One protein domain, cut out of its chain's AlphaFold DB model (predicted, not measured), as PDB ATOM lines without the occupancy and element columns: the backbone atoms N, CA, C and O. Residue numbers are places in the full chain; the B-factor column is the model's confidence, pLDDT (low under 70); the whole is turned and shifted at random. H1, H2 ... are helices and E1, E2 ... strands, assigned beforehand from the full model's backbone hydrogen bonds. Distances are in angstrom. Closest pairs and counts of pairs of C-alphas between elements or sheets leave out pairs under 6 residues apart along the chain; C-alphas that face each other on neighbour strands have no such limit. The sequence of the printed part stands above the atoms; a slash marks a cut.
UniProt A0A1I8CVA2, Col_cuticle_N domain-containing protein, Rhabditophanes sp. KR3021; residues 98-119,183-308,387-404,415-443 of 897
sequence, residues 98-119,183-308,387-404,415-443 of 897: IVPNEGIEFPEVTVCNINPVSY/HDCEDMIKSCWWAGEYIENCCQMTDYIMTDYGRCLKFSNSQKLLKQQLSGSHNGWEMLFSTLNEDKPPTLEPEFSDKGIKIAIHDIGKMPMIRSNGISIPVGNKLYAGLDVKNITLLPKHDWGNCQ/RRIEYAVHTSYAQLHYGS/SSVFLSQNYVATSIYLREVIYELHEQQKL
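AT A GLANCE: This is residues 98 to 119, 183 to 308, 387 to 404 and 415 to 443 of the 897 residues of the protein "Col_cuticle_N domain-containing protein" of Rhabditophanes sp. KR3021 (UniProt A0A1I8CVA2). Two strongly twisted sheets lie partly face to face as a sandwich, and the long strands E9, E10 and E11 of the larger sheet run on past the smaller one and make the length of the whole. H2 packs on the smaller sheet; H1 and H3 sit near the end away from the long strands' tips. The printed part has 195 residues, class mostly strand, with named elements in the order E1, H1, E2, E3, E4, E5, E6, E7, H2, E8, E9, E10, H3, E11. The mixed sheet runs E3, E2, E6, E11, E9, E10 and the antiparallel one E4, E5, E1, E7, E8. It is compact, with a radius of gyration of the C-alphas of 18.2 A, yet elongated, spanning 62 by 36 by 29 A.

HOW THE PARTS SIT: E1, residues 108 to 113, is antiparallel to E5, residues 214 to 219 (N 111 and O 217, 2.8 A), and to E7, residues 260 to 266 (N 110 and O 264, 2.9 A), within hydrogen-bond range. H1, residues 185 to 188, only grazes both sheets. E2, residues 189 to 194, and E3, residues 197 to 199, form a hairpin, with N 194 and O 197 2.9 A apart. E4, residues 206 to 211, forms one with E5, with N 209 and O 216 2.9 A apart. E6, residues 237 to 242, is antiparallel to E2, N 193 to O 238 2.8 A, and to E11, residues 423 to 442, N 239 to O 426 2.8 A. H2, residues 274 to 277, is on the smaller sheet at a height of 7.8 A, only just over none of its strands, with 2 C-alphas falling on E1 and 2 on E7; the closest C-alphas of H2 and E7, Ile 274 and Ala 264, are 5.4 A apart. E8, residues 279 to 282, is antiparallel to E7, N 263 to O 279 2.9 A. E9, residues 285 to 297, is parallel to E11, N 289 to O 427 2.8 A, and antiparallel to E10, residues 387 to 399, N 292 to O 392 2.9 A. H3, residues 416 to 422, only grazes both sheets, the smaller only just, with 5 pairs of C-alphas within 10 A; its O i to N i+4 pairs are within range, while H1 and H2 are too short for one. In the sandwich, two sheets face to face, the parts that face each other are 9.5 A centre to centre, and the strands of the one sheet stand at 36 degrees to those of the other.

IN THESE COORDINATES: E1 begins at C-alpha 108 (-15.947, -52.379, 51.006). E9 measures 36.9 A, E10 38.1 A and E11 51.5 A. E11 bends by 60 degrees at residue 433 and ends at C-alpha 442 (-40.556, -57.349, 30.338).

THE WHOLE: The C-alphas farthest apart, Ser 415 and Leu 443, are 63.5 A apart. Residues 120 to 182, 309 to 386 and 405 to 414 are not printed; the C-alpha gaps are 9.8 A, 8.8 A and 14.9 A. The links E5 to E6 and E6 to E7 are long. The pLDDT is under 70 at residues 221 to 225, 248 to 258, 401 to 404 and 415 to 416.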
ATOM      1  N   ILE A  98     -35.132 -45.032  46.247       92.19
ATOM      2  CA  ILE A  98     -35.499 -45.598  47.551       92.19
ATOM      3  C   ILE A  98     -34.738 -44.889  48.673       92.19
ATOM      4  O   ILE A  98     -33.519 -44.730  48.616       92.19
ATOM      5  N   VAL A  99     -35.478 -44.500  49.715       91.50
ATOM      6  CA  VAL A  99     -34.970 -43.877  50.945       91.50
ATOM      7  C   VAL A  99     -35.127 -44.885  52.096       91.50
ATOM      8  O   VAL A  99     -36.253 -45.113  52.539       91.50
ATOM      9  N   PRO A 100     -34.057 -45.557  52.559       88.69
ATOM     10  CA  PRO A 100     -34.158 -46.564  53.613       88.69
ATOM     11  C   PRO A 100     -34.113 -45.953  55.023       88.69
ATOM     12  O   PRO A 100     -33.187 -45.226  55.375       88.69
ATOM     13  N   ASN A 101     -35.072 -46.339  55.869       83.62
ATOM     14  CA  ASN A 101     -35.211 -45.837  57.245       83.62
ATOM     15  C   ASN A 101     -34.021 -46.167  58.172       83.62
ATOM     16  O   ASN A 101     -33.828 -45.488  59.174       83.62
ATOM     17  N   GLU A 102     -33.240 -47.209  57.869       83.94
ATOM     18  CA  GLU A 102     -32.081 -47.639  58.674       83.94
ATOM     19  C   GLU A 102     -30.740 -47.046  58.196       83.94
ATOM     20  O   GLU A 102     -29.691 -47.354  58.767       83.94
ATOM     21  N   GLY A 103     -30.757 -46.221  57.146       85.56
ATOM     22  CA  GLY A 103     -29.561 -45.852  56.389       85.56
ATOM     23  C   GLY A 103     -29.153 -46.910  55.357       85.56
ATOM     24  O   GLY A 103     -29.850 -47.904  55.141       85.56
ATOM     25  N   ILE A 104     -28.020 -46.676  54.695       89.25
ATOM     26  CA  ILE A 104     -27.489 -47.525  53.614       89.25
ATOM     27  C   ILE A 104     -26.197 -48.205  54.065       89.25
ATOM     28  O   ILE A 104     -25.335 -47.567  54.669       89.25
ATOM     29  N   GLU A 105     -26.059 -49.492  53.748       88.75
ATOM     30  CA  GLU A 105     -24.854 -50.287  54.007       88.75
ATOM     31  C   GLU A 105     -23.674 -49.785  53.169       88.75
ATOM     32  O   GLU A 105     -23.775 -49.595  51.954       88.75
ATOM     33  N   PHE A 106     -22.549 -49.530  53.835       90.50
ATOM     34  CA  PHE A 106     -21.379 -48.933  53.203       90.50
ATOM     35  C   PHE A 106     -20.578 -49.975  52.390       90.50
ATOM     36  O   PHE A 106     -20.424 -51.108  52.853       90.50
ATOM     37  N   PRO A 107     -20.050 -49.631  51.198       91.25
ATOM     38  CA  PRO A 107     -19.208 -50.536  50.408       91.25
ATOM     39  C   PRO A 107     -17.933 -50.981  51.132       91.25
ATOM     40  O   PRO A 107     -17.435 -50.303  52.031       91.25
ATOM     41  N   GLU A 108     -17.336 -52.079  50.663       90.19
ATOM     42  CA  GLU A 108     -15.947 -52.379  51.006       90.19
ATOM     43  C   GLU A 108     -15.013 -51.380  50.305       90.19
ATOM     44  O   GLU A 108     -15.202 -50.997  49.145       90.19
ATOM     45  N   VAL A 109     -13.984 -50.943  51.030       92.00
ATOM     46  CA  VAL A 109     -12.976 -50.005  50.526       92.00
ATOM     47  C   VAL A 109     -11.621 -50.694  50.581       92.00
ATOM     48  O   VAL A 109     -11.137 -51.021  51.661       92.00
ATOM     49  N   THR A 110     -10.985 -50.896  49.428       92.62
ATOM     50  CA  THR A 110      -9.609 -51.400  49.352       92.62
ATOM     51  C   THR A 110      -8.636 -50.247  49.113       92.62
ATOM     52  O   THR A 110      -8.777 -49.504  48.142       92.62
ATOM     53  N   VAL A 111      -7.624 -50.127  49.974       93.88
ATOM     54  CA  VAL A 111      -6.569 -49.108  49.936       93.88
ATOM     55  C   VAL A 111      -5.207 -49.775  49.741       93.88
ATOM     56  O   VAL A 111      -4.791 -50.606  50.548       93.88
ATOM     57  N   CYS A 112      -4.494 -49.380  48.689       91.69
ATOM     58  CA  CYS A 112      -3.132 -49.820  48.386       91.69
ATOM     59  C   CYS A 112      -2.158 -48.639  48.441       91.69
ATOM     60  O   CYS A 112      -2.493 -47.536  48.003       91.69
ATOM     61  N   ASN A 113      -0.920 -48.874  48.880       89.88
ATOM     62  CA  ASN A 113       0.188 -47.990  48.512       89.88
ATOM     63  C   ASN A 113       0.500 -48.195  47.013       89.88
ATOM     64  O   ASN A 113       0.307 -49.287  46.483       89.88
ATOM     65  N   ILE A 114       0.953 -47.152  46.313       85.94
ATOM     66  CA  ILE A 114       1.437 -47.276  44.925       85.94
ATOM     67  C   ILE A 114       2.764 -48.062  44.884       85.94
ATOM     68  O   ILE A 114       3.061 -48.734  43.899       85.94
ATOM     69  N   ASN A 115       3.543 -48.023  45.971       83.69
ATOM     70  CA  ASN A 115       4.677 -48.919  46.188       83.69
ATOM     71  C   ASN A 115       4.194 -50.276  46.756       83.69
ATOM     72  O   ASN A 115       3.593 -50.276  47.832       83.69
ATOM     73  N   PRO A 116       4.467 -51.426  46.107       83.19
ATOM     74  CA  PRO A 116       3.998 -52.729  46.582       83.19
ATOM     75  C   PRO A 116       4.809 -53.318  47.753       83.19
ATOM     76  O   PRO A 116       4.345 -54.280  48.367       83.19
ATOM     77  N   VAL A 117       6.011 -52.798  48.063       86.69
ATOM     78  CA  VAL A 117       6.895 -53.354  49.112       86.69
ATOM     79  C   VAL A 117       7.603 -52.293  49.959       86.69
ATOM     80  O   VAL A 117       8.161 -51.322  49.454       86.69
ATOM     81  N   SER A 118       7.696 -52.547  51.261       87.50
ATOM     82  CA  SER A 118       8.586 -51.831  52.176       87.50
ATOM     83  C   SER A 118      10.044 -52.232  51.926       87.50
ATOM     84  O   SER A 118      10.435 -53.376  52.181       87.50
ATOM     85  N   TYR A 119      10.886 -51.296  51.477       85.00
ATOM     86  CA  TYR A 119      12.312 -51.553  51.243       85.00
ATOM     87  C   TYR A 119      13.068 -51.927  52.535       85.00
ATOM     88  O   TYR A 119      13.977 -52.761  52.524       85.00
ATOM     89  N   HIS A 183       3.233 -53.426  52.969       90.12
ATOM     90  CA  HIS A 183       3.005 -52.438  54.024       90.12
ATOM     91  C   HIS A 183       1.955 -52.942  55.031       90.12
ATOM     92  O   HIS A 183       0.938 -53.510  54.634       90.12
ATOM     93  N   ASP A 184       2.204 -52.750  56.332       91.12
ATOM     94  CA  ASP A 184       1.247 -53.134  57.376       91.12
ATOM     95  C   ASP A 184       0.276 -51.988  57.680       91.12
ATOM     96  O   ASP A 184       0.571 -50.809  57.460       91.12
ATOM     97  N   CYS A 185      -0.884 -52.338  58.234       92.00
ATOM     98  CA  CYS A 185      -1.914 -51.373  58.603       92.00
ATOM     99  C   CYS A 185      -1.405 -50.295  59.580       92.00
ATOM    100  O   CYS A 185      -1.705 -49.118  59.394       92.00
ATOM    101  N   GLU A 186      -0.581 -50.671  60.563       89.75
ATOM    102  CA  GLU A 186      -0.005 -49.754  61.561       89.75
ATOM    103  C   GLU A 186       1.001 -48.763  60.947       89.75
ATOM    104  O   GLU A 186       1.106 -47.617  61.391       89.75
ATOM    105  N   ASP A 187       1.717 -49.165  59.891       88.38
ATOM    106  CA  ASP A 187       2.627 -48.292  59.144       88.38
ATOM    107  C   ASP A 187       1.850 -47.291  58.277       88.38
ATOM    108  O   ASP A 187       2.218 -46.113  58.224       88.38
ATOM    109  N   MET A 188       0.772 -47.743  57.624       90.81
ATOM    110  CA  MET A 188      -0.029 -46.935  56.701       90.81
ATOM    111  C   MET A 188      -1.043 -46.029  57.400       90.81
ATOM    112  O   MET A 188      -1.041 -44.827  57.147       90.81
ATOM    113  N   ILE A 189      -1.924 -46.552  58.251       90.94
ATOM    114  CA  ILE A 189      -2.966 -45.748  58.902       90.94
ATOM    115  C   ILE A 189      -2.353 -44.975  60.073       90.94
ATOM    116  O   ILE A 189      -1.581 -45.520  60.861       90.94
ATOM    117  N   LYS A 190      -2.692 -43.687  60.189       88.38
ATOM    118  CA  LYS A 190      -2.295 -42.834  61.325       88.38
ATOM    119  C   LYS A 190      -3.473 -42.341  62.152       88.38
ATOM    120  O   LYS A 190      -3.289 -42.039  63.327       88.38
ATOM    121  N   SER A 191      -4.664 -42.330  61.564       87.81
ATOM    122  CA  SER A 191      -5.937 -42.186  62.269       87.81
ATOM    123  C   SER A 191      -7.103 -42.484  61.323       87.81
ATOM    124  O   SER A 191      -7.006 -42.255  60.114       87.81
ATOM    125  N   CYS A 192      -8.212 -42.976  61.871       89.56
ATOM    126  CA  CYS A 192      -9.478 -43.121  61.162       89.56
ATOM    127  C   CYS A 192     -10.653 -42.714  62.055       89.56
ATOM    128  O   CYS A 192     -10.592 -42.776  63.286       89.56
ATOM    129  N   TRP A 193     -11.725 -42.308  61.393       90.44
ATOM    130  CA  TRP A 193     -12.994 -41.913  61.964       90.44
ATOM    131  C   TRP A 193     -14.117 -42.539  61.141       90.44
ATOM    132  O   TRP A 193     -14.005 -42.654  59.916       90.44
ATOM    133  N   TRP A 194     -15.209 -42.900  61.805       90.00
ATOM    134  CA  TRP A 194     -16.444 -43.347  61.172       90.00
ATOM    135  C   TRP A 194     -17.613 -42.561  61.760       90.00
ATOM    136  O   TRP A 194     -17.754 -42.494  62.979       90.00
ATOM    137  N   ALA A 195     -18.443 -41.956  60.908       88.81
ATOM    138  CA  ALA A 195     -19.596 -41.153  61.328       88.81
ATOM    139  C   ALA A 195     -19.271 -40.055  62.376       88.81
ATOM    140  O   ALA A 195     -20.074 -39.747  63.253       88.81
ATOM    141  N   GLY A 196     -18.066 -39.478  62.296       86.06
ATOM    142  CA  GLY A 196     -17.536 -38.479  63.231       86.06
ATOM    143  C   GLY A 196     -16.878 -39.050  64.495       86.06
ATOM    144  O   GLY A 196     -16.107 -38.339  65.140       86.06
ATOM    145  N   GLU A 197     -17.101 -40.322  64.833       87.69
ATOM    146  CA  GLU A 197     -16.443 -40.982  65.965       87.69
ATOM    147  C   GLU A 197     -15.012 -41.405  65.600       87.69
ATOM    148  O   GLU A 197     -14.770 -41.992  64.545       87.69
ATOM    149  N   TYR A 198     -14.047 -41.111  66.475       87.81
ATOM    150  CA  TYR A 198     -12.660 -41.562  66.327       87.81
ATOM    151  C   TYR A 198     -12.520 -43.032  66.731       87.81
ATOM    152  O   TYR A 198     -13.045 -43.437  67.767       87.81
ATOM    153  N   ILE A 199     -11.765 -43.818  65.956       88.31
ATOM    154  CA  ILE A 199     -11.536 -45.237  66.252       88.31
ATOM    155  C   ILE A 199     -10.057 -45.471  66.567       88.31
ATOM    156  O   ILE A 199      -9.193 -45.343  65.703       88.31
ATOM    157  N   GLU A 200      -9.775 -45.859  67.815       84.38
ATOM    158  CA  GLU A 200      -8.411 -46.014  68.344       84.38
ATOM    159  C   GLU A 200      -7.567 -47.053  67.594       84.38
ATOM    160  O   GLU A 200      -6.362 -46.865  67.433       84.38
ATOM    161  N   ASN A 201      -8.183 -48.147  67.128       86.25
ATOM    162  CA  ASN A 201      -7.504 -49.193  66.365       86.25
ATOM    163  C   ASN A 201      -8.261 -49.529  65.072       86.25
ATOM    164  O   ASN A 201      -9.052 -50.470  64.996       86.25
ATOM    165  N   CYS A 202      -7.960 -48.756  64.031       87.00
ATOM    166  CA  CYS A 202      -8.450 -48.946  62.666       87.00
ATOM    167  C   CYS A 202      -8.187 -50.357  62.113       87.00
ATOM    168  O   CYS A 202      -8.994 -50.892  61.355       87.00
ATOM    169  N   CYS A 203      -7.080 -50.976  62.527       89.50
ATOM    170  CA  CYS A 203      -6.597 -52.245  61.992       89.50
ATOM    171  C   CYS A 203      -7.411 -53.466  62.446       89.50
ATOM    172  O   CYS A 203      -7.243 -54.550  61.898       89.50
ATOM    173  N   GLN A 204      -8.342 -53.295  63.392       87.25
ATOM    174  CA  GLN A 204      -9.337 -54.316  63.745       87.25
ATOM    175  C   GLN A 204     -10.491 -54.424  62.729       87.25
ATOM    176  O   GLN A 204     -11.307 -55.334  62.838       87.25
ATOM    177  N   MET A 205     -10.580 -53.507  61.755       85.19
ATOM    178  CA  MET A 205     -11.635 -53.470  60.724       85.19
ATOM    179  C   MET A 205     -11.085 -53.656  59.299       85.19
ATOM    180  O   MET A 205     -11.833 -53.558  58.324       85.19
ATOM    181  N   THR A 206      -9.778 -53.903  59.166       88.56
ATOM    182  CA  THR A 206      -9.101 -54.110  57.881       88.56
ATOM    183  C   THR A 206      -8.629 -55.551  57.737       88.56
ATOM    184  O   THR A 206      -7.756 -55.992  58.485       88.56
ATOM    185  N   ASP A 207      -9.127 -56.245  56.719       88.62
ATOM    186  CA  ASP A 207      -8.501 -57.468  56.220       88.62
ATOM    187  C   ASP A 207      -7.293 -57.112  55.336       88.62
ATOM    188  O   ASP A 207      -7.246 -56.042  54.721       88.62
ATOM    189  N   TYR A 208      -6.353 -58.043  55.182       87.31
ATOM    190  CA  TYR A 208      -5.343 -57.966  54.125       87.31
ATOM    191  C   TYR A 208      -5.835 -58.674  52.858       87.31
ATOM    192  O   TYR A 208      -6.304 -59.811  52.917       87.31
ATOM    193  N   ILE A 209      -5.686 -58.026  51.701       85.56
ATOM    194  CA  ILE A 209      -5.991 -58.601  50.383       85.56
ATOM    195  C   ILE A 209      -4.807 -58.412  49.431       85.56
ATOM    196  O   ILE A 209      -4.187 -57.350  49.403       85.56
ATOM    197  N   MET A 210      -4.491 -59.435  48.635       83.00
ATOM    198  CA  MET A 210      -3.495 -59.324  47.564       83.00
ATOM    199  C   MET A 210      -4.160 -58.769  46.300       83.00
ATOM    200  O   MET A 210      -5.202 -59.265  45.871       83.00
ATOM    201  N   THR A 211      -3.568 -57.738  45.700       82.25
ATOM    202  CA  THR A 211      -4.080 -57.057  44.499       82.25
ATOM    203  C   THR A 211      -2.954 -56.782  43.502       82.25
ATOM    204  O   THR A 211      -1.798 -57.085  43.771       82.25
ATOM    205  N   ASP A 212      -3.268 -56.132  42.380       78.44
ATOM    206  CA  ASP A 212      -2.316 -55.625  41.381       78.44
ATOM    207  C   ASP A 212      -1.205 -54.685  41.907       78.44
ATOM    208  O   ASP A 212      -0.292 -54.385  41.139       78.44
ATOM    209  N   TYR A 213      -1.281 -54.234  43.169       81.25
ATOM    210  CA  TYR A 213      -0.263 -53.440  43.882       81.25
ATOM    211  C   TYR A 213       0.297 -54.165  45.130       81.25
ATOM    212  O   TYR A 213       0.730 -53.524  46.084       81.25
ATOM    213  N   GLY A 214       0.289 -55.501  45.158       82.75
ATOM    214  CA  GLY A 214       0.779 -56.282  46.301       82.75
ATOM    215  C   GLY A 214      -0.245 -56.398  47.435       82.75
ATOM    216  O   GLY A 214      -1.448 -56.506  47.182       82.75
ATOM    217  N   ARG A 215       0.228 -56.430  48.689       87.38
ATOM    218  CA  ARG A 215      -0.624 -56.496  49.891       87.38
ATOM    219  C   ARG A 215      -1.294 -55.140  50.138       87.38
ATOM    220  O   ARG A 215      -0.610 -54.132  50.297       87.38
ATOM    221  N   CYS A 216      -2.618 -55.143  50.251       90.25
ATOM    222  CA  CYS A 216      -3.443 -53.960  50.482       90.25
ATOM    223  C   CYS A 216      -4.417 -54.151  51.651       90.25
ATOM    224  O   CYS A 216      -4.689 -55.277  52.072       90.25
ATOM    225  N   LEU A 217      -4.954 -53.038  52.153       91.94
ATOM    226  CA  LEU A 217      -5.901 -52.988  53.267       91.94
ATOM    227  C   LEU A 217      -7.332 -52.954  52.725       91.94
ATOM    228  O   LEU A 217      -7.698 -51.999  52.043       91.94
ATOM    229  N   LYS A 218      -8.152 -53.960  53.034       90.44
ATOM    230  CA  LYS A 218      -9.584 -53.990  52.709       90.44
ATOM    231  C   LYS A 218     -10.392 -53.714  53.973       90.44
ATOM    232  O   LYS A 218     -10.500 -54.578  54.840       90.44
ATOM    233  N   PHE A 219     -10.982 -52.530  54.061       88.50
ATOM    234  CA  PHE A 219     -11.959 -52.185  55.092       88.50
ATOM    235  C   PHE A 219     -13.233 -52.991  54.823       88.50
ATOM    236  O   PHE A 219     -13.932 -52.732  53.839       88.50
ATOM    237  N   SER A 220     -13.487 -54.012  55.648       72.88
ATOM    238  CA  SER A 220     -14.546 -54.993  55.403       72.88
ATOM    239  C   SER A 220     -15.771 -54.749  56.272       72.88
ATOM    240  O   SER A 220     -15.674 -54.634  57.491       72.88
ATOM    241  N   ASN A 221     -16.950 -54.763  55.649       64.88
ATOM    242  CA  ASN A 221     -18.236 -54.578  56.328       64.88
ATOM    243  C   ASN A 221     -18.774 -55.878  56.989       64.88
ATOM    244  O   ASN A 221     -19.963 -56.021  57.258       64.88
ATOM    245  N   SER A 222     -17.907 -56.878  57.203       55.44
ATOM    246  CA  SER A 222     -18.294 -58.271  57.488       55.44
ATOM    247  C   SER A 222     -18.534 -58.616  58.966       55.44
ATOM    248  O   SER A 222     -19.200 -59.613  59.243       55.44
ATOM    249  N   GLN A 223     -18.023 -57.824  59.920       53.59
ATOM    250  CA  GLN A 223     -18.191 -58.075  61.369       53.59
ATOM    251  C   GLN A 223     -19.004 -57.005  62.115       53.59
ATOM    252  O   GLN A 223     -19.606 -57.288  63.150       53.59
ATOM    253  N   LYS A 224     -19.048 -55.778  61.590       62.25
ATOM    254  CA  LYS A 224     -19.933 -54.695  62.033       62.25
ATOM    255  C   LYS A 224     -20.566 -54.114  60.779       62.25
ATOM    256  O   LYS A 224     -19.833 -53.542  59.985       62.25
ATOM    257  N   LEU A 225     -21.885 -54.242  60.634       65.94
ATOM    258  CA  LEU A 225     -22.646 -53.666  59.522       65.94
ATOM    259  C   LEU A 225     -22.675 -52.132  59.636       65.94
ATOM    260  O   LEU A 225     -23.578 -51.546  60.233       65.94
ATOM    261  N   LEU A 226     -21.652 -51.491  59.079       82.19
ATOM    262  CA  LEU A 226     -21.527 -50.051  58.918       82.19
ATOM    263  C   LEU A 226     -22.620 -49.565  57.958       82.19
ATOM    264  O   LEU A 226     -22.537 -49.768  56.742       82.19
ATOM    265  N   LYS A 227     -23.648 -48.924  58.523       87.94
ATOM    266  CA  LYS A 227     -24.686 -48.192  57.788       87.94
ATOM    267  C   LYS A 227     -24.482 -46.690  57.972       87.94
ATOM    268  O   LYS A 227     -24.340 -46.223  59.100       87.94
ATOM    269  N   GLN A 228     -24.502 -45.928  56.882       89.06
ATOM    270  CA  GLN A 228     -24.512 -44.465  56.932       89.06
ATOM    271  C   GLN A 228     -25.969 -43.970  56.949       89.06
ATOM    272  O   GLN A 228     -26.735 -44.249  56.026       89.06
ATOM    273  N   GLN A 229     -26.350 -43.250  58.010       88.12
ATOM    274  CA  GLN A 229     -27.722 -42.760  58.243       88.12
ATOM    275  C   GLN A 229     -27.943 -41.293  57.845       88.12
ATOM    276  O   GLN A 229     -29.073 -40.890  57.582       88.12
ATOM    277  N   LEU A 230     -26.876 -40.493  57.785       88.81
ATOM    278  CA  LEU A 230     -26.910 -39.069  57.436       88.81
ATOM    279  C   LEU A 230     -25.941 -38.790  56.284       88.81
ATOM    280  O   LEU A 230     -24.886 -39.411  56.194       88.81
ATOM    281  N   SER A 231     -26.270 -37.850  55.402       87.75
ATOM    282  CA  SER A 231     -25.401 -37.442  54.291       87.75
ATOM    283  C   SER A 231     -24.240 -36.548  54.745       87.75
ATOM    284  O   SER A 231     -24.315 -35.890  55.781       87.75
ATOM    285  N   GLY A 232     -23.168 -36.486  53.948       85.06
ATOM    286  CA  GLY A 232     -22.064 -35.528  54.132       85.06
ATOM    287  C   GLY A 232     -20.728 -36.132  54.584       85.06
ATOM    288  O   GLY A 232     -20.657 -37.274  55.029       85.06
ATOM    289  N   SER A 233     -19.657 -35.343  54.457       88.00
ATOM    290  CA  SER A 233     -18.251 -35.795  54.474       88.00
ATOM    291  C   SER A 233     -17.763 -36.452  55.766       88.00
ATOM    292  O   SER A 233     -16.868 -37.292  55.714       88.00
ATOM    293  N   HIS A 234     -18.343 -36.082  56.907       87.38
ATOM    294  CA  HIS A 234     -17.982 -36.638  58.216       87.38
ATOM    295  C   HIS A 234     -18.844 -37.849  58.609       87.38
ATOM    296  O   HIS A 234     -18.515 -38.544  59.562       87.38
ATOM    297  N   ASN A 235     -19.929 -38.125  57.873       90.12
ATOM    298  CA  ASN A 235     -20.890 -39.183  58.201       90.12
ATOM    299  C   ASN A 235     -20.544 -40.559  57.590       90.12
ATOM    300  O   ASN A 235     -21.260 -41.527  57.829       90.12
ATOM    301  N   GLY A 236     -19.457 -40.644  56.814       90.81
ATOM    302  CA  GLY A 236     -18.872 -41.893  56.312       90.81
ATOM    303  C   GLY A 236     -17.509 -42.180  56.952       90.81
ATOM    304  O   GLY A 236     -17.294 -41.888  58.129       90.81
ATOM    305  N   TRP A 237     -16.570 -42.711  56.162       91.56
ATOM    306  CA  TRP A 237     -15.165 -42.842  56.556       91.56
ATOM    307  C   TRP A 237     -14.422 -41.517  56.412       91.56
ATOM    308  O   TRP A 237     -14.454 -40.891  55.350       91.56
ATOM    309  N   GLU A 238     -13.629 -41.163  57.417       91.94
ATOM    310  CA  GLU A 238     -12.572 -40.162  57.291       91.94
ATOM    311  C   GLU A 238     -11.250 -40.757  57.793       91.94
ATOM    312  O   GLU A 238     -11.219 -41.432  58.816       91.94
ATOM    313  N   MET A 239     -10.159 -40.618  57.038       90.94
ATOM    314  CA  MET A 239      -8.918 -41.372  57.271       90.94
ATOM    315  C   MET A 239      -7.673 -40.554  56.920       90.94
ATOM    316  O   MET A 239      -7.688 -39.756  55.981       90.94
ATOM    317  N   LEU A 240      -6.584 -40.789  57.655       90.75
ATOM    318  CA  LEU A 240      -5.256 -40.227  57.410       90.75
ATOM    319  C   LEU A 240      -4.239 -41.359  57.211       90.75
ATOM    320  O   LEU A 240      -4.027 -42.186  58.103       90.75
ATOM    321  N   PHE A 241      -3.580 -41.353  56.054       91.44
ATOM    322  CA  PHE A 241      -2.591 -42.342  55.641       91.44
ATOM    323  C   PHE A 241      -1.190 -41.730  55.524       91.44
ATOM    324  O   PHE A 241      -1.014 -40.622  55.014       91.44
ATOM    325  N   SER A 242      -0.185 -42.500  55.932       89.00
ATOM    326  CA  SER A 242       1.215 -42.326  55.560       89.00
ATOM    327  C   SER A 242       1.505 -43.104  54.276       89.00
ATOM    328  O   SER A 242       1.167 -44.278  54.150       89.00
ATOM    329  N   THR A 243       2.164 -42.448  53.324       84.38
ATOM    330  CA  THR A 243       2.580 -43.028  52.031       84.38
ATOM    331  C   THR A 243       3.985 -43.633  52.064       84.38
ATOM    332  O   THR A 243       4.367 -44.337  51.131       84.38
ATOM    333  N   LEU A 244       4.739 -43.401  53.148       82.44
ATOM    334  CA  LEU A 244       6.042 -44.025  53.422       82.44
ATOM    335  C   LEU A 244       7.073 -43.814  52.288       82.44
ATOM    336  O   LEU A 244       7.835 -44.718  51.956       82.44
ATOM    337  N   ASN A 245       7.120 -42.620  51.682       74.56
ATOM    338  CA  ASN A 245       7.934 -42.357  50.481       74.56
ATOM    339  C   ASN A 245       9.453 -42.499  50.668       74.56
ATOM    340  O   ASN A 245      10.172 -42.624  49.679       74.56
ATOM    341  N   GLU A 246       9.938 -42.480  51.909       72.94
ATOM    342  CA  GLU A 246      11.335 -42.761  52.264       72.94
ATOM    343  C   GLU A 246      11.695 -44.259  52.179       72.94
ATOM    344  O   GLU A 246      12.862 -44.619  52.309       72.94
ATOM    345  N   ASP A 247      10.705 -45.137  51.997       73.50
ATOM    346  CA  ASP A 247      10.837 -46.597  52.056       73.50
ATOM    347  C   ASP A 247      10.675 -47.279  50.680       73.50
ATOM    348  O   ASP A 247      10.242 -48.430  50.581       73.50
ATOM    349  N   LYS A 248      11.020 -46.555  49.604       68.81
ATOM    350  CA  LYS A 248      11.058 -47.062  48.222       68.81
ATOM    351  C   LYS A 248      12.439 -47.667  47.875       68.81
ATOM    352  O   LYS A 248      13.458 -47.107  48.289       68.81
ATOM    353  N   PRO A 249      12.512 -48.762  47.089       67.44
ATOM    354  CA  PRO A 249      13.770 -49.274  46.533       67.44
ATOM    355  C   PRO A 249      14.489 -48.250  45.626       67.44
ATOM    356  O   PRO A 249      13.820 -47.518  44.895       67.44
ATOM    357  N   PRO A 250      15.838 -48.208  45.613       59.69
ATOM    358  CA  PRO A 250      16.605 -47.186  44.891       59.69
ATOM    359  C   PRO A 250      16.698 -47.400  43.369       59.69
ATOM    360  O   PRO A 250      17.119 -46.490  42.661       59.69
ATOM    361  N   THR A 251      16.344 -48.587  42.866       58.06
ATOM    362  CA  THR A 251      16.502 -49.003  41.457       58.06
ATOM    363  C   THR A 251      15.226 -48.916  40.616       58.06
ATOM    364  O   THR A 251      15.242 -49.295  39.448       58.06
ATOM    365  N   LEU A 252      14.115 -48.419  41.169       56.62
ATOM    366  CA  LEU A 252      12.862 -48.286  40.422       56.62
ATOM    367  C   LEU A 252      12.887 -47.062  39.493       56.62
ATOM    368  O   LEU A 252      12.649 -45.930  39.914       56.62
ATOM    369  N   GLU A 253      13.150 -47.322  38.211       50.78
ATOM    370  CA  GLU A 253      12.955 -46.381  37.102       50.78
ATOM    371  C   GLU A 253      11.468 -45.951  36.951       50.78
ATOM    372  O   GLU A 253      10.574 -46.523  37.586       50.78
ATOM    373  N   PRO A 254      11.166 -44.857  36.216       47.97
ATOM    374  CA  PRO A 254      10.192 -43.862  36.683       47.97
ATOM    375  C   PRO A 254       8.694 -44.209  36.592       47.97
ATOM    376  O   PRO A 254       7.883 -43.351  36.934       47.97
ATOM    377  N   GLU A 255       8.281 -45.426  36.231       47.53
ATOM    378  CA  GLU A 255       6.863 -45.824  36.341       47.53
ATOM    379  C   GLU A 255       6.360 -45.827  37.799       47.53
ATOM    380  O   GLU A 255       5.185 -45.574  38.053       47.53
ATOM    381  N   PHE A 256       7.256 -46.002  38.778       51.97
ATOM    382  CA  PHE A 256       6.950 -45.857  40.209       51.97
ATOM    383  C   PHE A 256       7.247 -44.446  40.760       51.97
ATOM    384  O   PHE A 256       7.353 -44.263  41.980       51.97
ATOM    385  N   SER A 257       7.388 -43.437  39.888       51.53
ATOM    386  CA  SER A 257       7.588 -42.030  40.279       51.53
ATOM    387  C   SER A 257       6.398 -41.478  41.075       51.53
ATOM    388  O   SER A 257       6.594 -40.699  42.011       51.53
ATOM    389  N   ASP A 258       5.182 -41.948  40.779       68.06
ATOM    390  CA  ASP A 258       3.966 -41.561  41.494       68.06
ATOM    391  C   ASP A 258       4.068 -41.839  43.007       68.06
ATOM    392  O   ASP A 258       4.515 -42.895  43.475       68.06
ATOM    393  N   LYS A 259       3.659 -40.841  43.798       79.25
ATOM    394  CA  LYS A 259       3.685 -40.855  45.267       79.25
ATOM    395  C   LYS A 259       2.279 -40.641  45.796       79.25
ATOM    396  O   LYS A 259       1.693 -39.576  45.588       79.25
ATOM    397  N   GLY A 260       1.753 -41.632  46.502       87.75
ATOM    398  CA  GLY A 260       0.373 -41.618  46.960       87.75
ATOM    399  C   GLY A 260      -0.139 -43.002  47.328       87.75
ATOM    400  O   GLY A 260       0.614 -43.974  47.392       87.75
ATOM    401  N   ILE A 261      -1.450 -43.070  47.519       91.75
ATOM    402  CA  ILE A 261      -2.215 -44.313  47.647       91.75
ATOM    403  C   ILE A 261      -3.192 -44.431  46.476       91.75
ATOM    404  O   ILE A 261      -3.564 -43.427  45.865       91.75
ATOM    405  N   LYS A 262      -3.646 -45.650  46.188       92.56
ATOM    406  CA  LYS A 262      -4.835 -45.896  45.368       92.56
ATOM    407  C   LYS A 262      -5.962 -46.443  46.231       92.56
ATOM    408  O   LYS A 262      -5.715 -47.247  47.130       92.56
ATOM    409  N   ILE A 263      -7.195 -46.044  45.922       94.00
ATOM    410  CA  ILE A 263      -8.407 -46.550  46.575       94.00
ATOM    411  C   ILE A 263      -9.380 -47.107  45.536       94.00
ATOM    412  O   ILE A 263      -9.681 -46.447  44.544       94.00
ATOM    413  N   ALA A 264      -9.897 -48.308  45.786       92.88
ATOM    414  CA  ALA A 264     -11.006 -48.905  45.053       92.88
ATOM    415  C   ALA A 264     -12.195 -49.101  46.004       92.88
ATOM    416  O   ALA A 264     -12.061 -49.747  47.042       92.88
ATOM    417  N   ILE A 265     -13.352 -48.555  45.635       92.19
ATOM    418  CA  ILE A 265     -14.633 -48.759  46.324       92.19
ATOM    419  C   ILE A 265     -15.380 -49.868  45.582       92.19
ATOM    420  O   ILE A 265     -15.465 -49.820  44.352       92.19
ATOM    421  N   HIS A 266     -15.881 -50.876  46.294       89.38
ATOM    422  CA  HIS A 266     -16.550 -52.017  45.673       89.38
ATOM    423  C   HIS A 266     -17.629 -52.655  46.559       89.38
ATOM    424  O   HIS A 266     -17.678 -52.488  47.775       89.38
ATOM    425  N   ASP A 267     -18.501 -53.407  45.896       86.56
ATOM    426  CA  ASP A 267     -19.519 -54.259  46.509       86.56
ATOM    427  C   ASP A 267     -18.862 -55.410  47.306       86.56
ATOM    428  O   ASP A 267     -17.720 -55.810  47.031       86.56
ATOM    429  N   ILE A 268     -19.571 -55.919  48.315       83.00
ATOM    430  CA  ILE A 268     -19.016 -56.807  49.346       83.00
ATOM    431  C   ILE A 268     -18.606 -58.146  48.719       83.00
ATOM    432  O   ILE A 268     -19.401 -58.819  48.064       83.00
ATOM    433  N   GLY A 269     -17.347 -58.550  48.909       78.06
ATOM    434  CA  GLY A 269     -16.823 -59.806  48.360       78.06
ATOM    435  C   GLY A 269     -16.563 -59.804  46.845       78.06
ATOM    436  O   GLY A 269     -16.221 -60.850  46.290       78.06
ATOM    437  N   LYS A 270     -16.674 -58.658  46.156       82.50
ATOM    438  CA  LYS A 270     -16.142 -58.497  44.790       82.50
ATOM    439  C   LYS A 270     -14.649 -58.158  44.835       82.50
ATOM    440  O   LYS A 270     -14.204 -57.406  45.697       82.50
ATOM    441  N   MET A 271     -13.859 -58.674  43.893       79.31
ATOM    442  CA  MET A 271     -12.437 -58.333  43.792       79.31
ATOM    443  C   MET A 271     -12.242 -56.846  43.438       79.31
ATOM    444  O   MET A 271     -12.769 -56.397  42.414       79.31
ATOM    445  N   PRO A 272     -11.398 -56.098  44.173       83.69
ATOM    446  CA  PRO A 272     -11.044 -54.727  43.821       83.69
ATOM    447  C   PRO A 272     -10.227 -54.688  42.519       83.69
ATOM    448  O   PRO A 272      -9.070 -55.107  42.474       83.69
ATOM    449  N   MET A 273     -10.799 -54.132  41.447       81.06
ATOM    450  CA  MET A 273     -10.093 -53.886  40.176       81.06
ATOM    451  C   MET A 273      -9.281 -52.582  40.241       81.06
ATOM    452  O   MET A 273      -9.486 -51.648  39.472       81.06
ATOM    453  N   ILE A 274      -8.369 -52.488  41.209       85.69
ATOM    454  CA  ILE A 274      -7.674 -51.241  41.568       85.69
ATOM    455  C   ILE A 274      -6.687 -50.735  40.495       85.69
ATOM    456  O   ILE A 274      -6.381 -49.539  40.442       85.69
ATOM    457  N   ARG A 275      -6.223 -51.600  39.580       82.75
ATOM    458  CA  ARG A 275      -5.417 -51.169  38.426       82.75
ATOM    459  C   ARG A 275      -6.227 -50.293  37.460       82.75
ATOM    460  O   ARG A 275      -5.732 -49.230  37.094       82.75
ATOM    461  N   SER A 276      -7.460 -50.687  37.120       82.88
ATOM    462  CA  SER A 276      -8.333 -49.992  36.154       82.88
ATOM    463  C   SER A 276      -9.291 -48.975  36.784       82.88
ATOM    464  O   SER A 276      -9.482 -47.899  36.229       82.88
ATOM    465  N   ASN A 277      -9.875 -49.296  37.943       85.25
ATOM    466  CA  ASN A 277     -10.956 -48.524  38.575       85.25
ATOM    467  C   ASN A 277     -10.493 -47.802  39.859       85.25
ATOM    468  O   ASN A 277     -11.298 -47.178  40.545       85.25
ATOM    469  N   GLY A 278      -9.212 -47.926  40.226       89.50
ATOM    470  CA  GLY A 278      -8.656 -47.344  41.448       89.50
ATOM    471  C   GLY A 278      -8.329 -45.857  41.318       89.50
ATOM    472  O   GLY A 278      -7.550 -45.462  40.451       89.50
ATOM    473  N   ILE A 279      -8.864 -45.055  42.235       92.81
ATOM    474  CA  ILE A 279      -8.643 -43.612  42.344       92.81
ATOM    475  C   ILE A 279      -7.255 -43.370  42.949       92.81
ATOM    476  O   ILE A 279      -7.017 -43.731  44.102       92.81
ATOM    477  N   SER A 280      -6.341 -42.770  42.183       91.56
ATOM    478  CA  SER A 280      -5.017 -42.343  42.667       91.56
ATOM    479  C   SER A 280      -5.123 -41.061  43.492       91.56
ATOM    480  O   SER A 280      -5.706 -40.083  43.034       91.56
ATOM    481  N   ILE A 281      -4.508 -41.037  44.675       92.69
ATOM    482  CA  ILE A 281      -4.546 -39.897  45.597       92.69
ATOM    483  C   ILE A 281      -3.108 -39.428  45.872       92.69
ATOM    484  O   ILE A 281      -2.374 -40.125  46.581       92.69
ATOM    485  N   PRO A 282      -2.678 -38.281  45.310       90.25
ATOM    486  CA  PRO A 282      -1.310 -37.796  45.454       90.25
ATOM    487  C   PRO A 282      -1.029 -37.254  46.860       90.25
ATOM    488  O   PRO A 282      -1.920 -36.736  47.539       90.25
ATOM    489  N   VAL A 283       0.237 -37.325  47.278       89.44
ATOM    490  CA  VAL A 283       0.724 -36.770  48.556       89.44
ATOM    491  C   VAL A 283       0.321 -35.312  48.789       89.44
ATOM    492  O   VAL A 283       0.184 -34.526  47.852       89.44
ATOM    493  N   GLY A 284       0.112 -34.953  50.057       88.00
ATOM    494  CA  GLY A 284      -0.224 -33.593  50.481       88.00
ATOM    495  C   GLY A 284      -1.630 -33.132  50.106       88.00
ATOM    496  O   GLY A 284      -1.952 -31.956  50.285       88.00
ATOM    497  N   ASN A 285      -2.474 -34.040  49.617       90.19
ATOM    498  CA  ASN A 285      -3.863 -33.773  49.270       90.19
ATOM    499  C   ASN A 285      -4.824 -34.569  50.161       90.19
ATOM    500  O   ASN A 285      -4.490 -35.615  50.727       90.19
ATOM    501  N   LYS A 286      -6.046 -34.049  50.262       91.06
ATOM    502  CA  LYS A 286      -7.215 -34.719  50.812       91.06
ATOM    503  C   LYS A 286      -8.199 -35.013  49.685       91.06
ATOM    504  O   LYS A 286      -8.652 -34.078  49.025       91.06
ATOM    505  N   LEU A 287      -8.539 -36.284  49.488       94.69
ATOM    506  CA  LEU A 287      -9.662 -36.687  48.639       94.69
ATOM    507  C   LEU A 287     -10.975 -36.528  49.417       94.69
ATOM    508  O   LEU A 287     -11.075 -36.978  50.557       94.69
ATOM    509  N   TYR A 288     -11.992 -35.974  48.768       95.12
ATOM    510  CA  TYR A 288     -13.396 -36.175  49.114       95.12
ATOM    511  C   TYR A 288     -14.030 -37.031  48.013       95.12
ATOM    512  O   TYR A 288     -14.014 -36.651  46.843       95.12
ATOM    513  N   ALA A 289     -14.550 -38.197  48.381       95.88
ATOM    514  CA  ALA A 289     -15.200 -39.155  47.498       95.88
ATOM    515  C   ALA A 289     -16.669 -39.295  47.910       95.88
ATOM    516  O   ALA A 289     -17.018 -40.099  48.777       95.88
ATOM    517  N   GLY A 290     -17.519 -38.474  47.292       95.62
ATOM    518  CA  GLY A 290     -18.962 -38.571  47.447       95.62
ATOM    519  C   GLY A 290     -19.506 -39.729  46.612       95.62
ATOM    520  O   GLY A 290     -19.326 -39.737  45.397       95.62
ATOM    521  N   LEU A 291     -20.169 -40.684  47.252       95.06
ATOM    522  CA  LEU A 291     -20.752 -41.867  46.628       95.06
ATOM    523  C   LEU A 291     -22.253 -41.679  46.376       95.06
ATOM    524  O   LEU A 291     -22.970 -41.244  47.280       95.06
ATOM    525  N   ASP A 292     -22.720 -42.100  45.203       94.25
ATOM    526  CA  ASP A 292     -24.135 -42.348  44.908       94.25
ATOM    527  C   ASP A 292     -24.325 -43.830  44.552       94.25
ATOM    528  O   ASP A 292     -23.540 -44.399  43.786       94.25
ATOM    529  N   VAL A 293     -25.348 -44.473  45.123       94.31
ATOM    530  CA  VAL A 293     -25.537 -45.933  45.051       94.31
ATOM    531  C   VAL A 293     -26.610 -46.294  44.026       94.31
ATOM    532  O   VAL A 293     -27.733 -45.789  44.087       94.31
ATOM    533  N   LYS A 294     -26.288 -47.215  43.113       94.75
ATOM    534  CA  LYS A 294     -27.230 -47.774  42.133       94.75
ATOM    535  C   LYS A 294     -27.289 -49.292  42.290       94.75
ATOM    536  O   LYS A 294     -26.287 -49.973  42.110       94.75
ATOM    537  N   ASN A 295     -28.455 -49.828  42.625       94.75
ATOM    538  CA  ASN A 295     -28.720 -51.263  42.677       94.75
ATOM    539  C   ASN A 295     -29.404 -51.670  41.365       94.75
ATOM    540  O   ASN A 295     -30.506 -51.210  41.081       94.75
ATOM    541  N   ILE A 296     -28.745 -52.488  40.548       94.44
ATOM    542  CA  ILE A 296     -29.212 -52.853  39.209       94.44
ATOM    543  C   ILE A 296     -29.537 -54.348  39.183       94.44
ATOM    544  O   ILE A 296     -28.666 -55.189  39.425       94.44
ATOM    545  N   THR A 297     -30.786 -54.674  38.845       94.75
ATOM    546  CA  THR A 297     -31.256 -56.042  38.597       94.75
ATOM    547  C   THR A 297     -31.598 -56.212  37.120       94.75
ATOM    548  O   THR A 297     -32.400 -55.465  36.561       94.75
ATOM    549  N   LEU A 298     -30.972 -57.201  36.483       95.00
ATOM    550  CA  LEU A 298     -31.094 -57.505  35.056       95.00
ATOM    551  C   LEU A 298     -31.849 -58.822  34.834       95.00
ATOM    552  O   LEU A 298     -31.911 -59.675  35.722       95.00
ATOM    553  N   LEU A 299     -32.396 -59.011  33.631       93.62
ATOM    554  CA  LEU A 299     -33.108 -60.238  33.276       93.62
ATOM    555  C   LEU A 299     -32.144 -61.337  32.782       93.62
ATOM    556  O   LEU A 299     -31.245 -61.070  31.973       93.62
ATOM    557  N   PRO A 300     -32.317 -62.596  33.227       92.38
ATOM    558  CA  PRO A 300     -31.495 -63.714  32.776       92.38
ATOM    559  C   PRO A 300     -31.868 -64.151  31.353       92.38
ATOM    560  O   PRO A 300     -32.941 -63.836  30.837       92.38
ATOM    561  N   LYS A 301     -30.992 -64.946  30.725       89.00
ATOM    562  CA  LYS A 301     -31.111 -65.391  29.319       89.00
ATOM    563  C   LYS A 301     -32.402 -66.165  28.988       89.00
ATOM    564  O   LYS A 301     -32.850 -66.153  27.841       89.00
ATOM    565  N   HIS A 302     -33.029 -66.807  29.981       88.44
ATOM    566  CA  HIS A 302     -34.349 -67.438  29.828       88.44
ATOM    567  C   HIS A 302     -35.499 -66.413  29.807       88.44
ATOM    568  O   HIS A 302     -36.426 -66.551  29.010       88.44
ATOM    569  N   ASP A 303     -35.387 -65.336  30.588       90.38
ATOM    570  CA  ASP A 303     -36.384 -64.268  30.729       90.38
ATOM    571  C   ASP A 303     -36.028 -62.995  29.947       90.38
ATOM    572  O   ASP A 303     -36.317 -61.886  30.380       90.38
ATOM    573  N   TRP A 304     -35.485 -63.176  28.739       89.56
ATOM    574  CA  TRP A 304     -35.300 -62.154  27.690       89.56
ATOM    575  C   TRP A 304     -34.102 -61.207  27.820       89.56
ATOM    576  O   TRP A 304     -33.773 -60.557  26.830       89.56
ATOM    577  N   GLY A 305     -33.413 -61.156  28.959       90.81
ATOM    578  CA  GLY A 305     -32.136 -60.443  29.053       90.81
ATOM    579  C   GLY A 305     -30.938 -61.327  28.683       90.81
ATOM    580  O   GLY A 305     -31.059 -62.281  27.913       90.81
ATOM    581  N   ASN A 306     -29.761 -61.008  29.223       90.19
ATOM    582  CA  ASN A 306     -28.520 -61.764  28.989       90.19
ATOM    583  C   ASN A 306     -27.590 -61.773  30.221       90.19
ATOM    584  O   ASN A 306     -26.373 -61.858  30.080       90.19
ATOM    585  N   CYS A 307     -28.138 -61.646  31.433       92.06
ATOM    586  CA  CYS A 307     -27.339 -61.752  32.655       92.06
ATOM    587  C   CYS A 307     -27.185 -63.206  33.141       92.06
ATOM    588  O   CYS A 307     -27.914 -64.108  32.710       92.06
ATOM    589  N   GLN A 308     -26.248 -63.409  34.068       89.62
ATOM    590  CA  GLN A 308     -25.927 -64.691  34.696       89.62
ATOM    591  C   GLN A 308     -25.890 -64.572  36.236       89.62
ATOM    592  O   GLN A 308     -25.485 -63.541  36.775       89.62
ATOM    593  N   ARG A 387     -27.476 -59.321  39.403       91.44
ATOM    594  CA  ARG A 387     -27.619 -58.311  40.456       91.44
ATOM    595  C   ARG A 387     -26.260 -57.667  40.674       91.44
ATOM    596  O   ARG A 387     -25.287 -58.369  40.948       91.44
ATOM    597  N   ARG A 388     -26.184 -56.345  40.546       90.44
ATOM    598  CA  ARG A 388     -24.953 -55.569  40.748       90.44
ATOM    599  C   ARG A 388     -25.264 -54.280  41.486       90.44
ATOM    600  O   ARG A 388     -26.146 -53.535  41.068       90.44
ATOM    601  N   ILE A 389     -24.506 -54.003  42.542       89.94
ATOM    602  CA  ILE A 389     -24.433 -52.658  43.100       89.94
ATOM    603  C   ILE A 389     -23.291 -51.921  42.396       89.94
ATOM    604  O   ILE A 389     -22.180 -52.442  42.261       89.94
ATOM    605  N   GLU A 390     -23.585 -50.720  41.914       91.44
ATOM    606  CA  GLU A 390     -22.625 -49.759  41.385       91.44
ATOM    607  C   GLU A 390     -22.536 -48.549  42.316       91.44
ATOM    608  O   GLU A 390     -23.542 -48.066  42.840       91.44
ATOM    609  N   TYR A 391     -21.318 -48.039  42.482       92.38
ATOM    610  CA  TYR A 391     -21.029 -46.844  43.265       92.38
ATOM    611  C   TYR A 391     -20.475 -45.783  42.318       92.38
ATOM    612  O   TYR A 391     -19.335 -45.882  41.861       92.38
ATOM    613  N   ALA A 392     -21.286 -44.777  41.992       93.06
ATOM    614  CA  ALA A 392     -20.818 -43.619  41.242       93.06
ATOM    615  C   ALA A 392     -20.022 -42.716  42.194       93.06
ATOM    616  O   ALA A 392     -20.535 -42.317  43.238       93.06
ATOM    617  N   VAL A 393     -18.760 -42.426  41.862       94.12
ATOM    618  CA  VAL A 393     -17.846 -41.695  42.754       94.12
ATOM    619  C   VAL A 393     -17.571 -40.293  42.226       94.12
ATOM    620  O   VAL A 393     -16.888 -40.104  41.220       94.12
ATOM    621  N   HIS A 394     -18.054 -39.293  42.954       94.69
ATOM    622  CA  HIS A 394     -17.771 -37.884  42.727       94.69
ATOM    623  C   HIS A 394     -16.552 -37.462  43.551       94.69
ATOM    624  O   HIS A 394     -16.646 -37.223  44.757       94.69
ATOM    625  N   THR A 395     -15.394 -37.383  42.893       94.81
ATOM    626  CA  THR A 395     -14.118 -37.009  43.516       94.81
ATOM    627  C   THR A 395     -13.873 -35.501  43.481       94.81
ATOM    628  O   THR A 395     -13.927 -34.898  42.408       94.81
ATOM    629  N   SER A 396     -13.483 -34.908  44.606       94.62
ATOM    630  CA  SER A 396     -12.842 -33.589  44.651       94.62
ATOM    631  C   SER A 396     -11.598 -33.613  45.544       94.62
ATOM    632  O   SER A 396     -11.475 -34.452  46.438       94.62
ATOM    633  N   TYR A 397     -10.650 -32.714  45.283       93.50
ATOM    634  CA  TYR A 397      -9.370 -32.652  45.990       93.50
ATOM    635  C   TYR A 397      -9.210 -31.304  46.689       93.50
ATOM    636  O   TYR A 397      -9.499 -30.258  46.109       93.50
ATOM    637  N   ALA A 398      -8.709 -31.334  47.920       90.06
ATOM    638  CA  ALA A 398      -8.268 -30.158  48.659       90.06
ATOM    639  C   ALA A 398      -6.814 -30.341  49.112       90.06
ATOM    640  O   ALA A 398      -6.383 -31.460  49.380       90.06
ATOM    641  N   GLN A 399      -6.058 -29.253  49.256       86.81
ATOM    642  CA  GLN A 399      -4.720 -29.329  49.843       86.81
ATOM    643  C   GLN A 399      -4.814 -29.671  51.340       86.81
ATOM    644  O   GLN A 399      -5.662 -29.132  52.056       86.81
ATOM    645  N   LEU A 400      -3.945 -30.557  51.830       78.88
ATOM    646  CA  LEU A 400      -3.937 -30.997  53.226       78.88
ATOM    647  C   LEU A 400      -3.412 -29.876  54.142       78.88
ATOM    648  O   LEU A 400      -2.204 -29.688  54.286       78.88
ATOM    649  N   HIS A 401      -4.320 -29.103  54.743       66.31
ATOM    650  CA  HIS A 401      -3.967 -27.926  55.540       66.31
ATOM    651  C   HIS A 401      -3.838 -28.235  57.045       66.31
ATOM    652  O   HIS A 401      -4.769 -28.722  57.687       66.31
ATOM    653  N   TYR A 402      -2.677 -27.906  57.619       56.03
ATOM    654  CA  TYR A 402      -2.214 -28.400  58.929       56.03
ATOM    655  C   TYR A 402      -3.039 -27.934  60.147       56.03
ATOM    656  O   TYR A 402      -3.014 -28.583  61.189       56.03
ATOM    657  N   GLY A 403      -3.782 -26.827  60.041       53.69
ATOM    658  CA  GLY A 403      -4.478 -26.217  61.185       53.69
ATOM    659  C   GLY A 403      -5.657 -27.017  61.757       53.69
ATOM    660  O   GLY A 403      -5.970 -26.856  62.930       53.69
ATOM    661  N   SER A 404      -6.301 -27.877  60.958       52.31
ATOM    662  CA  SER A 404      -7.534 -28.594  61.349       52.31
ATOM    663  C   SER A 404      -7.347 -30.105  61.545       52.31
ATOM    664  O   SER A 404      -8.290 -30.779  61.949       52.31
ATOM    665  N   SER A 415       7.376 -30.635  60.075       63.88
ATOM    666  CA  SER A 415       7.178 -29.485  59.186       63.88
ATOM    667  C   SER A 415       6.030 -29.699  58.189       63.88
ATOM    668  O   SER A 415       5.765 -30.813  57.730       63.88
ATOM    669  N   SER A 416       5.388 -28.607  57.766       66.81
ATOM    670  CA  SER A 416       4.344 -28.634  56.727       66.81
ATOM    671  C   SER A 416       4.833 -29.232  55.398       66.81
ATOM    672  O   SER A 416       4.053 -29.841  54.662       66.81
ATOM    673  N   VAL A 417       6.135 -29.119  55.109       73.38
ATOM    674  CA  VAL A 417       6.792 -29.758  53.960       73.38
ATOM    675  C   VAL A 417       6.845 -31.278  54.141       73.38
ATOM    676  O   VAL A 417       6.438 -32.008  53.243       73.38
ATOM    677  N   PHE A 418       7.257 -31.769  55.314       76.81
ATOM    678  CA  PHE A 418       7.279 -33.207  55.609       76.81
ATOM    679  C   PHE A 418       5.879 -33.835  55.521       76.81
ATOM    680  O   PHE A 418       5.716 -34.909  54.942       76.81
ATOM    681  N   LEU A 419       4.856 -33.145  56.037       74.69
ATOM    682  CA  LEU A 419       3.469 -33.612  55.975       74.69
ATOM    683  C   LEU A 419       2.942 -33.656  54.532       74.69
ATOM    684  O   LEU A 419       2.427 -34.685  54.100       74.69
ATOM    685  N   SER A 420       3.147 -32.589  53.752       77.31
ATOM    686  CA  SER A 420       2.726 -32.542  52.340       77.31
ATOM    687  C   SER A 420       3.501 -33.490  51.414       77.31
ATOM    688  O   SER A 420       3.018 -33.803  50.329       77.31
ATOM    689  N   GLN A 421       4.663 -33.997  51.839       82.19
ATOM    690  CA  GLN A 421       5.450 -34.983  51.088       82.19
ATOM    691  C   GLN A 421       5.207 -36.443  51.500       82.19
ATOM    692  O   GLN A 421       5.589 -37.338  50.746       82.19
ATOM    693  N   ASN A 422       4.585 -36.709  52.656       84.00
ATOM    694  CA  ASN A 422       4.419 -38.075  53.177       84.00
ATOM    695  C   ASN A 422       2.978 -38.486  53.505       84.00
ATOM    696  O   ASN A 422       2.720 -39.689  53.575       84.00
ATOM    697  N   TYR A 423       2.037 -37.556  53.676       88.38
ATOM    698  CA  TYR A 423       0.684 -37.863  54.156       88.38
ATOM    699  C   TYR A 423      -0.387 -37.625  53.087       88.38
ATOM    700  O   TYR A 423      -0.255 -36.752  52.229       88.38
ATOM    701  N   VAL A 424      -1.463 -38.406  53.170       91.88
ATOM    702  CA  VAL A 424      -2.681 -38.301  52.356       91.88
ATOM    703  C   VAL A 424      -3.884 -38.440  53.281       91.88
ATOM    704  O   VAL A 424      -3.892 -39.318  54.139       91.88
ATOM    705  N   ALA A 425      -4.914 -37.615  53.100       91.38
ATOM    706  CA  ALA A 425      -6.186 -37.778  53.807       91.38
ATOM    707  C   ALA A 425      -7.316 -38.160  52.843       91.38
ATOM    708  O   ALA A 425      -7.280 -37.829  51.658       91.38
ATOM    709  N   THR A 426      -8.347 -38.836  53.344       93.88
ATOM    710  CA  THR A 426      -9.508 -39.235  52.536       93.88
ATOM    711  C   THR A 426     -10.792 -39.145  53.342       93.88
ATOM    712  O   THR A 426     -10.847 -39.656  54.456       93.88
ATOM    713  N   SER A 427     -11.832 -38.561  52.761       94.25
ATOM    714  CA  SER A 427     -13.218 -38.635  53.221       94.25
ATOM    715  C   SER A 427     -14.010 -39.402  52.161       94.25
ATOM    716  O   SER A 427     -13.978 -39.022  50.991       94.25
ATOM    717  N   ILE A 428     -14.671 -40.496  52.538       95.00
ATOM    718  CA  ILE A 428     -15.462 -41.353  51.642       95.00
ATOM    719  C   ILE A 428     -16.842 -41.520  52.274       95.00
ATOM    720  O   ILE A 428     -16.957 -42.036  53.384       95.00
ATOM    721  N   TYR A 429     -17.886 -41.050  51.597       94.56
ATOM    722  CA  TYR A 429     -19.204 -40.847  52.203       94.56
ATOM    723  C   TYR A 429     -20.316 -40.914  51.161       94.56
ATOM    724  O   TYR A 429     -20.130 -40.482  50.025       94.56
ATOM    725  N   LEU A 430     -21.503 -41.374  51.548       94.44
ATOM    726  CA  LEU A 430     -22.700 -41.227  50.722       94.44
ATOM    727  C   LEU A 430     -23.083 -39.741  50.618       94.44
ATOM    728  O   LEU A 430     -23.187 -39.041  51.636       94.44
ATOM    729  N   ARG A 431     -23.292 -39.246  49.392       92.94
ATOM    730  CA  ARG A 431     -23.725 -37.856  49.148       92.94
ATOM    731  C   ARG A 431     -25.147 -37.629  49.636       92.94
ATOM    732  O   ARG A 431     -25.425 -36.609  50.258       92.94
ATOM    733  N   GLU A 432     -26.014 -38.597  49.376       91.12
ATOM    734  CA  GLU A 432     -27.408 -38.646  49.795       91.12
ATOM    735  C   GLU A 432     -27.702 -40.061  50.311       91.12
ATOM    736  O   GLU A 432     -27.151 -41.038  49.806       91.12
ATOM    737  N   VAL A 433     -28.541 -40.195  51.343       91.38
ATOM    738  CA  VAL A 433     -28.880 -41.505  51.937       91.38
ATOM    739  C   VAL A 433     -30.080 -42.098  51.197       91.38
ATOM    740  O   VAL A 433     -31.143 -42.351  51.758       91.38
ATOM    741  N   ILE A 434     -29.900 -42.243  49.886       91.88
ATOM    742  CA  ILE A 434     -30.853 -42.809  48.931       91.88
ATOM    743  C   ILE A 434     -30.099 -43.742  47.979       91.88
ATOM    744  O   ILE A 434     -28.890 -43.597  47.793       91.88
ATOM    745  N   TYR A 435     -30.802 -44.682  47.356       93.44
ATOM    746  CA  TYR A 435     -30.247 -45.457  46.249       93.44
ATOM    747  C   TYR A 435     -31.224 -45.537  45.079       93.44
ATOM    748  O   TYR A 435     -32.444 -45.570  45.260       93.44
ATOM    749  N   GLU A 436     -30.680 -45.569  43.866       94.94
ATOM    750  CA  GLU A 436     -31.454 -45.833  42.656       94.94
ATOM    751  C   GLU A 436     -31.564 -47.349  42.453       94.94
ATOM    752  O   GLU A 436     -30.558 -48.030  42.270       94.94
ATOM    753  N   LEU A 437     -32.778 -47.887  42.459       95.69
ATOM    754  CA  LEU A 437     -33.078 -49.258  42.062       95.69
ATOM    755  C   LEU A 437     -33.467 -49.276  40.576       95.69
ATOM    756  O   LEU A 437     -34.512 -48.745  40.200       95.69
ATOM    757  N   HIS A 438     -32.624 -49.887  39.745       95.50
ATOM    758  CA  HIS A 438     -32.839 -50.086  38.309       95.50
ATOM    759  C   HIS A 438     -33.245 -51.537  38.058       95.50
ATOM    760  O   HIS A 438     -32.416 -52.439  38.160       95.50
ATOM    761  N   GLU A 439     -34.506 -51.776  37.714       94.44
ATOM    762  CA  GLU A 439     -35.019 -53.113  37.411       94.44
ATOM    763  C   GLU A 439     -35.331 -53.253  35.926       94.44
ATOM    764  O   GLU A 439     -36.192 -52.556  35.385       94.44
ATOM    765  N   GLN A 440     -34.666 -54.196  35.261       94.56
ATOM    766  CA  GLN A 440     -35.070 -54.634  33.934       94.56
ATOM    767  C   GLN A 440     -36.312 -55.531  34.055       94.56
ATOM    768  O   GLN A 440     -36.291 -56.563  34.722       94.56
ATOM    769  N   GLN A 441     -37.390 -55.148  33.382       91.94
ATOM    770  CA  GLN A 441     -38.671 -55.849  33.348       91.94
ATOM    771  C   GLN A 441     -39.089 -56.113  31.891       91.94
ATOM    772  O   GLN A 441     -38.581 -55.504  30.946       91.94
ATOM    773  N   LYS A 442     -40.015 -57.050  31.675       91.69
ATOM    774  CA  LYS A 442     -40.556 -57.349  30.338       91.69
ATOM    775  C   LYS A 442     -41.539 -56.243  29.944       91.69
ATOM    776  O   LYS A 442     -42.422 -55.922  30.729       91.69
ATOM    777  N   LEU A 443     -41.410 -55.674  28.741       89.38
ATOM    778  CA  LEU A 443     -42.276 -54.566  28.298       89.38
ATOM    779  C   LEU A 443     -43.746 -54.998  28.134       89.38
ATOM    780  O   LEU A 443     -44.649 -54.175  28.244       89.38
TER     781      LEU A 443